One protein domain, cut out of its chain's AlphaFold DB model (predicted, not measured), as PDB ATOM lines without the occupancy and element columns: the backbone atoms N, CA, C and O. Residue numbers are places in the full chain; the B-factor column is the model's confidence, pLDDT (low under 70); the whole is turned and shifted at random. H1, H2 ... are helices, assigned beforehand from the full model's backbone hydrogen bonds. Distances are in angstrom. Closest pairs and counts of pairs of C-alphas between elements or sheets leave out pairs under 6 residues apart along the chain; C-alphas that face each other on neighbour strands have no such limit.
ATOM      1  N   ASP A   2      70.571  97.446 -65.898       97.94
ATOM      2  CA  ASP A   2      70.178  96.596 -64.753       97.94
ATOM      3  C   ASP A   2      69.531  97.372 -63.593       97.94
ATOM      4  O   ASP A   2      68.462  97.008 -63.124       97.94
ATOM      5  N   LYS A   3      70.102  98.515 -63.188       98.44
ATOM      6  CA  LYS A   3      69.529  99.352 -62.115       98.44
ATOM      7  C   LYS A   3      68.167  99.967 -62.439       98.44
ATOM      8  O   LYS A   3      67.361 100.166 -61.542       98.44
ATOM      9  N   MET A   4      67.903 100.253 -63.709       98.12
ATOM     10  CA  MET A   4      66.591 100.733 -64.147       98.12
ATOM     11  C   MET A   4      65.572  99.586 -64.158       98.12
ATOM     12  O   MET A   4      64.405  99.781 -63.830       98.12
ATOM     13  N   ASP A   5      66.024  98.376 -64.498       98.50
ATOM     14  CA  ASP A   5      65.196  97.174 -64.448       98.50
ATOM     15  C   ASP A   5      64.832  96.776 -63.009       98.50
ATOM     16  O   ASP A   5      63.687  96.418 -62.749       98.50
ATOM     17  N   GLU A   6      65.756  96.928 -62.054       98.56
ATOM     18  CA  GLU A   6      65.477  96.752 -60.620       98.56
ATOM     19  C   GLU A   6      64.308  97.644 -60.157       98.56
ATOM     20  O   GLU A   6      63.423  97.176 -59.440       98.56
ATOM     21  N   GLU A   7      64.251  98.904 -60.606       98.75
ATOM     22  CA  GLU A   7      63.130  99.808 -60.315       98.75
ATOM     23  C   GLU A   7      61.825  99.327 -60.963       98.75
ATOM     24  O   GLU A   7      60.786  99.291 -60.300       98.75
ATOM     25  N   ARG A   8      61.867  98.891 -62.228       98.38
ATOM     26  CA  ARG A   8      60.702  98.324 -62.932       98.38
ATOM     27  C   ARG A   8      60.139  97.100 -62.203       98.38
ATOM     28  O   ARG A   8      58.925  96.999 -62.013       98.38
ATOM     29  N   VAL A   9      61.009  96.186 -61.777       98.50
ATOM     30  CA  VAL A   9      60.636  94.988 -61.013       98.50
ATOM     31  C   VAL A   9      60.077  95.378 -59.642       98.50
ATOM     32  O   VAL A   9      59.057  94.836 -59.224       98.50
ATOM     33  N   ALA A  10      60.677  96.357 -58.958       98.62
ATOM     34  CA  ALA A  10      60.172  96.849 -57.676       98.62
ATOM     35  C   ALA A  10      58.758  97.445 -57.793       98.62
ATOM     36  O   ALA A  10      57.918  97.183 -56.930       98.62
ATOM     37  N   ILE A  11      58.466  98.188 -58.869       98.50
ATOM     38  CA  ILE A  11      57.115  98.694 -59.156       98.50
ATOM     39  C   ILE A  11      56.134  97.528 -59.327       98.50
ATOM     40  O   ILE A  11      55.078  97.527 -58.699       98.50
ATOM     41  N   ALA A  12      56.475  96.520 -60.136       98.00
ATOM     42  CA  ALA A  12      55.611  95.359 -60.364       98.00
ATOM     43  C   ALA A  12      55.334  94.578 -59.065       98.00
ATOM     44  O   ALA A  12      54.174  94.334 -58.717       98.00
ATOM     45  N   ASN A  13      56.384  94.298 -58.288       98.06
ATOM     46  CA  ASN A  13      56.286  93.634 -56.989       98.06
ATOM     47  C   ASN A  13      55.415  94.422 -56.008       98.06
ATOM     48  O   ASN A  13      54.649  93.832 -55.246       98.06
ATOM     49  N   ALA A  14      55.472  95.757 -56.049       97.81
ATOM     50  CA  ALA A  14      54.606  96.589 -55.230       97.81
ATOM     51  C   ALA A  14      53.125  96.370 -55.565       97.81
ATOM     52  O   ALA A  14      52.305  96.472 -54.661       97.81
ATOM     53  N   PHE A  15      52.758  95.996 -56.792       96.88
ATOM     54  CA  PHE A  15      51.392  95.595 -57.159       96.88
ATOM     55  C   PHE A  15      51.102  94.096 -56.966       96.88
ATOM     56  O   PHE A  15      49.984  93.667 -57.232       96.88
ATOM     57  N   GLY A  16      52.059  93.312 -56.459       96.12
ATOM     58  CA  GLY A  16      51.927  91.860 -56.316       96.12
ATOM     59  C   GLY A  16      51.996  91.110 -57.649       96.12
ATOM     60  O   GLY A  16      51.506  89.988 -57.736       96.12
ATOM     61  N   ILE A  17      52.565  91.734 -58.684       96.12
ATOM     62  CA  ILE A  17      52.737  91.146 -60.012       96.12
ATOM     63  C   ILE A  17      54.188  90.704 -60.144       96.12
ATOM     64  O   ILE A  17      55.103  91.518 -60.030       96.12
ATOM     65  N   GLU A  18      54.388  89.423 -60.424       96.31
ATOM     66  CA  GLU A  18      55.710  88.881 -60.697       96.31
ATOM     67  C   GLU A  18      56.048  89.075 -62.180       96.31
ATOM     68  O   GLU A  18      55.268  88.725 -63.068       96.31
ATOM     69  N   VAL A  19      57.206  89.669 -62.457       97.19
ATOM     70  CA  VAL A  19      57.708  89.901 -63.816       97.19
ATOM     71  C   VAL A  19      59.130  89.378 -63.927       97.19
ATOM     72  O   VAL A  19      59.900  89.442 -62.968       97.19
ATOM     73  N   ARG A  20      59.505  88.894 -65.113       97.81
ATOM     74  CA  ARG A  20      60.892  88.503 -65.390       97.81
ATOM     75  C   ARG A  20      61.813  89.718 -65.319       97.81
ATOM     76  O   ARG A  20      61.398  90.828 -65.668       97.81
ATOM     77  N   SER A  21      63.055  89.503 -64.890       98.06
ATOM     78  CA  SER A  21      64.123  90.497 -65.043       98.06
ATOM     79  C   SER A  21      64.428  90.719 -66.529       98.06
ATOM     80  O   SER A  21      64.101  89.875 -67.364       98.06
ATOM     81  N   PHE A  22      65.091  91.821 -66.873       98.00
ATOM     82  CA  PHE A  22      65.556  92.066 -68.239       98.00
ATOM     83  C   PHE A  22      66.433  90.917 -68.746       98.00
ATOM     84  O   PHE A  22      66.262  90.468 -69.873       98.00
ATOM     85  N   VAL A  23      67.347  90.413 -67.911       98.31
ATOM     86  CA  VAL A  23      68.254  89.311 -68.269       98.31
ATOM     87  C   VAL A  23      67.473  88.035 -68.587       98.31
ATOM     88  O   VAL A  23      67.758  87.383 -69.592       98.31
ATOM     89  N   ASP A  24      66.480  87.691 -67.768       98.06
ATOM     90  CA  ASP A  24      65.677  86.481 -67.969       98.06
ATOM     91  C   ASP A  24      64.726  86.616 -69.162       98.06
ATOM     92  O   ASP A  24      64.569  85.675 -69.938       98.06
ATOM     93  N   GLU A  25      64.122  87.794 -69.340       97.88
ATOM     94  CA  GLU A  25      63.291  88.107 -70.504       97.88
ATOM     95  C   GLU A  25      64.113  88.002 -71.793       97.88
ATOM     96  O   GLU A  25      63.718  87.320 -72.735       97.88
ATOM     97  N   PHE A  26      65.297  88.616 -71.816       97.75
ATOM     98  CA  PHE A  26      66.149  88.667 -72.998       97.75
ATOM     99  C   PHE A  26      66.653  87.280 -73.413       97.75
ATOM    100  O   PHE A  26      66.591  86.941 -74.592       97.75
ATOM    101  N   LYS A  27      67.045  86.433 -72.452       97.69
ATOM    102  CA  LYS A  27      67.374  85.019 -72.708       97.69
ATOM    103  C   LYS A  27      66.182  84.192 -73.191       97.69
ATOM    104  O   LYS A  27      66.365  83.208 -73.899       97.69
ATOM    105  N   GLY A  28      64.965  84.559 -72.788       97.25
ATOM    106  CA  GLY A  28      63.742  83.931 -73.286       97.25
ATOM    107  C   GLY A  28      63.425  84.293 -74.740       97.25
ATOM    108  O   GLY A  28      62.740  83.530 -75.416       97.25
ATOM    109  N   MET A  29      63.920  85.439 -75.216       96.69
ATOM    110  CA  MET A  29      63.697  85.935 -76.578       96.69
ATOM    111  C   MET A  29      64.820  85.560 -77.549       96.69
ATOM    112  O   MET A  29      64.550  85.313 -78.724       96.69
ATOM    113  N   TYR A  30      66.068  85.527 -77.076       96.75
ATOM    114  CA  TYR A  30      67.250  85.358 -77.916       96.75
ATOM    115  C   TYR A  30      68.204  84.292 -77.364       96.75
ATOM    116  O   TYR A  30      68.407  84.224 -76.150       96.75
ATOM    117  N   PRO A  31      68.865  83.505 -78.235       96.31
ATOM    118  CA  PRO A  31      70.010  82.690 -77.841       96.31
ATOM    119  C   PRO A  31      71.159  83.591 -77.367       96.31
ATOM    120  O   PRO A  31      71.745  84.325 -78.162       96.31
ATOM    121  N   THR A  32      71.441  83.580 -76.066       97.88
ATOM    122  CA  THR A  32      72.524  84.349 -75.439       97.88
ATOM    123  C   THR A  32      72.793  83.848 -74.017       97.88
ATOM    124  O   THR A  32      71.980  83.134 -73.424       97.88
ATOM    125  N   GLU A  33      73.919  84.254 -73.440       97.31
ATOM    126  CA  GLU A  33      74.349  83.888 -72.094       97.31
ATOM    127  C   GLU A  33      74.878  85.105 -71.328       97.31
ATOM    128  O   GLU A  33      75.377  86.067 -71.908       97.31
ATOM    129  N   GLY A  34      74.770  85.071 -69.998       97.56
ATOM    130  CA  GLY A  34      75.208  86.168 -69.134       97.56
ATOM    131  C   GLY A  34      74.375  86.314 -67.865       97.56
ATOM    132  O   GLY A  34      73.362  85.640 -67.679       97.56
ATOM    133  N   LYS A  35      74.806  87.186 -66.966       97.75
ATOM    134  CA  LYS A  35      74.157  87.526 -65.691       97.75
ATOM    135  C   LYS A  35      73.794  89.006 -65.594       97.75
ATOM    136  O   LYS A  35      73.134  89.400 -64.642       97.75
ATOM    137  N   THR A  36      74.226  89.812 -66.559       98.38
ATOM    138  CA  THR A  36      73.947  91.250 -66.634       98.38
ATOM    139  C   THR A  36      73.379  91.598 -68.001       98.38
ATOM    140  O   THR A  36      73.626  90.884 -68.976       98.38
ATOM    141  N   ALA A  37      72.655  92.715 -68.093       97.81
ATOM    142  CA  ALA A  37      72.181  93.258 -69.361       97.81
ATOM    143  C   ALA A  37      73.326  93.448 -70.370       97.81
ATOM    144  O   ALA A  37      73.158  93.155 -71.549       97.81
ATOM    145  N   TYR A  38      74.499  93.891 -69.903       97.38
ATOM    146  CA  TYR A  38      75.690  94.032 -70.744       97.38
ATOM    147  C   TYR A  38      76.102  92.701 -71.384       97.38
ATOM    148  O   TYR A  38      76.278  92.637 -72.599       97.38
ATOM    149  N   GLU A  39      76.222  91.637 -70.584       98.12
ATOM    150  CA  GLU A  39      76.647  90.321 -71.071       98.12
ATOM    151  C   GLU A  39      75.631  89.728 -72.050       98.12
ATOM    152  O   GLU A  39      76.013  89.343 -73.151       98.12
ATOM    153  N   VAL A  40      74.337  89.714 -71.701       98.06
ATOM    154  CA  VAL A  40      73.325  89.078 -72.565       98.06
ATOM    155  C   VAL A  40      73.119  89.814 -73.888       98.06
ATOM    156  O   VAL A  40      72.821  89.170 -74.888       98.06
ATOM    157  N   ILE A  41      73.296  91.138 -73.927       96.50
ATOM    158  CA  ILE A  41      73.215  91.896 -75.183       96.50
ATOM    159  C   ILE A  41      74.477  91.667 -76.021       96.50
ATOM    160  O   ILE A  41      74.375  91.385 -77.210       96.50
ATOM    161  N   THR A  42      75.662  91.758 -75.409       95.88
ATOM    162  CA  THR A  42      76.944  91.654 -76.133       95.88
ATOM    163  C   THR A  42      77.180  90.249 -76.688       95.88
ATOM    164  O   THR A  42      77.752  90.109 -77.762       95.88
ATOM    165  N   ASN A  43      76.712  89.215 -75.985       97.19
ATOM    166  CA  ASN A  43      76.824  87.820 -76.417       97.19
ATOM    167  C   ASN A  43      75.711  87.390 -77.392       97.19
ATOM    168  O   ASN A  43      75.627  86.214 -77.738       97.19
ATOM    169  N   CYS A  44      74.821  88.300 -77.802       97.00
ATOM    170  CA  CYS A  44      73.737  87.988 -78.724       97.00
ATOM    171  C   CYS A  44      74.131  88.324 -80.166       97.00
ATOM    172  O   CYS A  44      74.074  89.484 -80.577       97.00
ATOM    173  N   ASP A  45      74.443  87.300 -80.962       95.12
ATOM    174  CA  ASP A  45      74.840  87.465 -82.369       95.12
ATOM    175  C   ASP A  45      73.806  88.248 -83.199       95.12
ATOM    176  O   ASP A  45      74.168  89.033 -84.073       95.12
ATOM    177  N   ALA A  46      72.510  88.108 -82.887       93.69
ATOM    178  CA  ALA A  46      71.432  88.825 -83.574       93.69
ATOM    179  C   ALA A  46      71.511  90.360 -83.429       93.69
ATOM    180  O   ALA A  46      70.874  91.076 -84.200       93.69
ATOM    181  N   TYR A  47      72.274  90.867 -82.453       93.19
ATOM    182  CA  TYR A  47      72.479  92.296 -82.215       93.19
ATOM    183  C   TYR A  47      73.772  92.834 -82.850       93.19
ATOM    184  O   TYR A  47      73.964  94.050 -82.861       93.19
ATOM    185  N   GLY A  48      74.631  91.973 -83.413       91.62
ATOM    186  CA  GLY A  48      75.963  92.350 -83.905       91.62
ATOM    187  C   GLY A  48      75.964  93.409 -85.014       91.62
ATOM    188  O   GLY A  48      76.828  94.283 -85.025       91.62
ATOM    189  N   ASP A  49      74.961  93.381 -85.897       93.00
ATOM    190  CA  ASP A  49      74.844  94.309 -87.033       93.00
ATOM    191  C   ASP A  49      73.887  95.490 -86.769       93.00
ATOM    192  O   ASP A  49      73.667  96.341 -87.639       93.00
ATOM    193  N   ILE A  50      73.287  95.567 -85.576       92.75
ATOM    194  CA  ILE A  50      72.318  96.616 -85.247       92.75
ATOM    195  C   ILE A  50      73.065  97.901 -84.875       92.75
ATOM    196  O   ILE A  50      73.574  98.070 -83.769       92.75
ATOM    197  N   GLY A  51      73.102  98.845 -85.814       91.50
ATOM    198  CA  GLY A  51      73.698 100.161 -85.603       91.50
ATOM    199  C   GLY A  51      72.847 101.091 -84.731       91.50
ATOM    200  O   GLY A  51      71.616 101.105 -84.801       91.50
ATOM    201  N   GLY A  52      73.525 101.942 -83.959       91.44
ATOM    202  CA  GLY A  52      72.892 103.051 -83.249       91.44
ATOM    203  C   GLY A  52      72.332 104.119 -84.196       91.44
ATOM    204  O   GLY A  52      72.752 104.260 -85.349       91.44
TER     205      GLY A  52
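AT A GLANCE: This is residues 2 to 52 of the 125 residues of the protein "Octopine_DH domain-containing protein" of Anaerotignum faecicola (UniProt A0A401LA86). Two short helices, H2 and H3, pack together as a small pair, and a longer helix, H1, reaches away from the start of that pair to make one end of an elongated shape. Residues 15 to 21 fold back from the far end of H1 to H2, and residues 43 to 52, with no named element, make the other end. The printed part has 51 residues with three named helices, H1, H2 and H3 in that order, no named strand, and the class all helix. It is loose, with a radius of gyration of the C-alphas of 12.5 A, and spans 38 by 21 by 16 A.

HOW THE PARTS SIT: Start with H1, residues 2 to 14, and look from it to H2, residues 22 to 29: the two are close but not clearly touching, and their closest C-alphas, those of Asp 5 and Phe 22, are 6.4 A apart. Their lines are about perpendicular, at 89 degrees. Go on to H3, residues 37 to 42, which touches H2; the closest C-alphas, those of Val 23 and Ala 37, are 5.7 A apart. H2 and H3 run the same way at a steep tilt of 39 degrees. H1 and H3 are close but not clearly touching, with the closest C-alphas, those of Asp 2 and Ala 37, 6.0 A apart. In H1, H2 and H3 every O i to N i+4 pair is within hydrogen-bond range.

IN THESE COORDINATES: Find C-alpha 2 at (70.178, 96.596, -64.753); from there H1 runs 18.3 A to C-alpha 14 at (54.606, 96.589, -55.230). H2 covers 10.5 A from Phe 22 to Met 29. H3 covers 8.4 A from Ala 37 to C-alpha 42 at (76.944, 91.654, -76.133).

THE WHOLE: Look to Gly 16 and Asp 49 for the two C-alphas farthest apart, 38.4 A. The printed part has no cut, and both links, H1 to H2 and H2 to H3, are short. The mean pLDDT of the printed part is 96.9, and no printed residue is under 70.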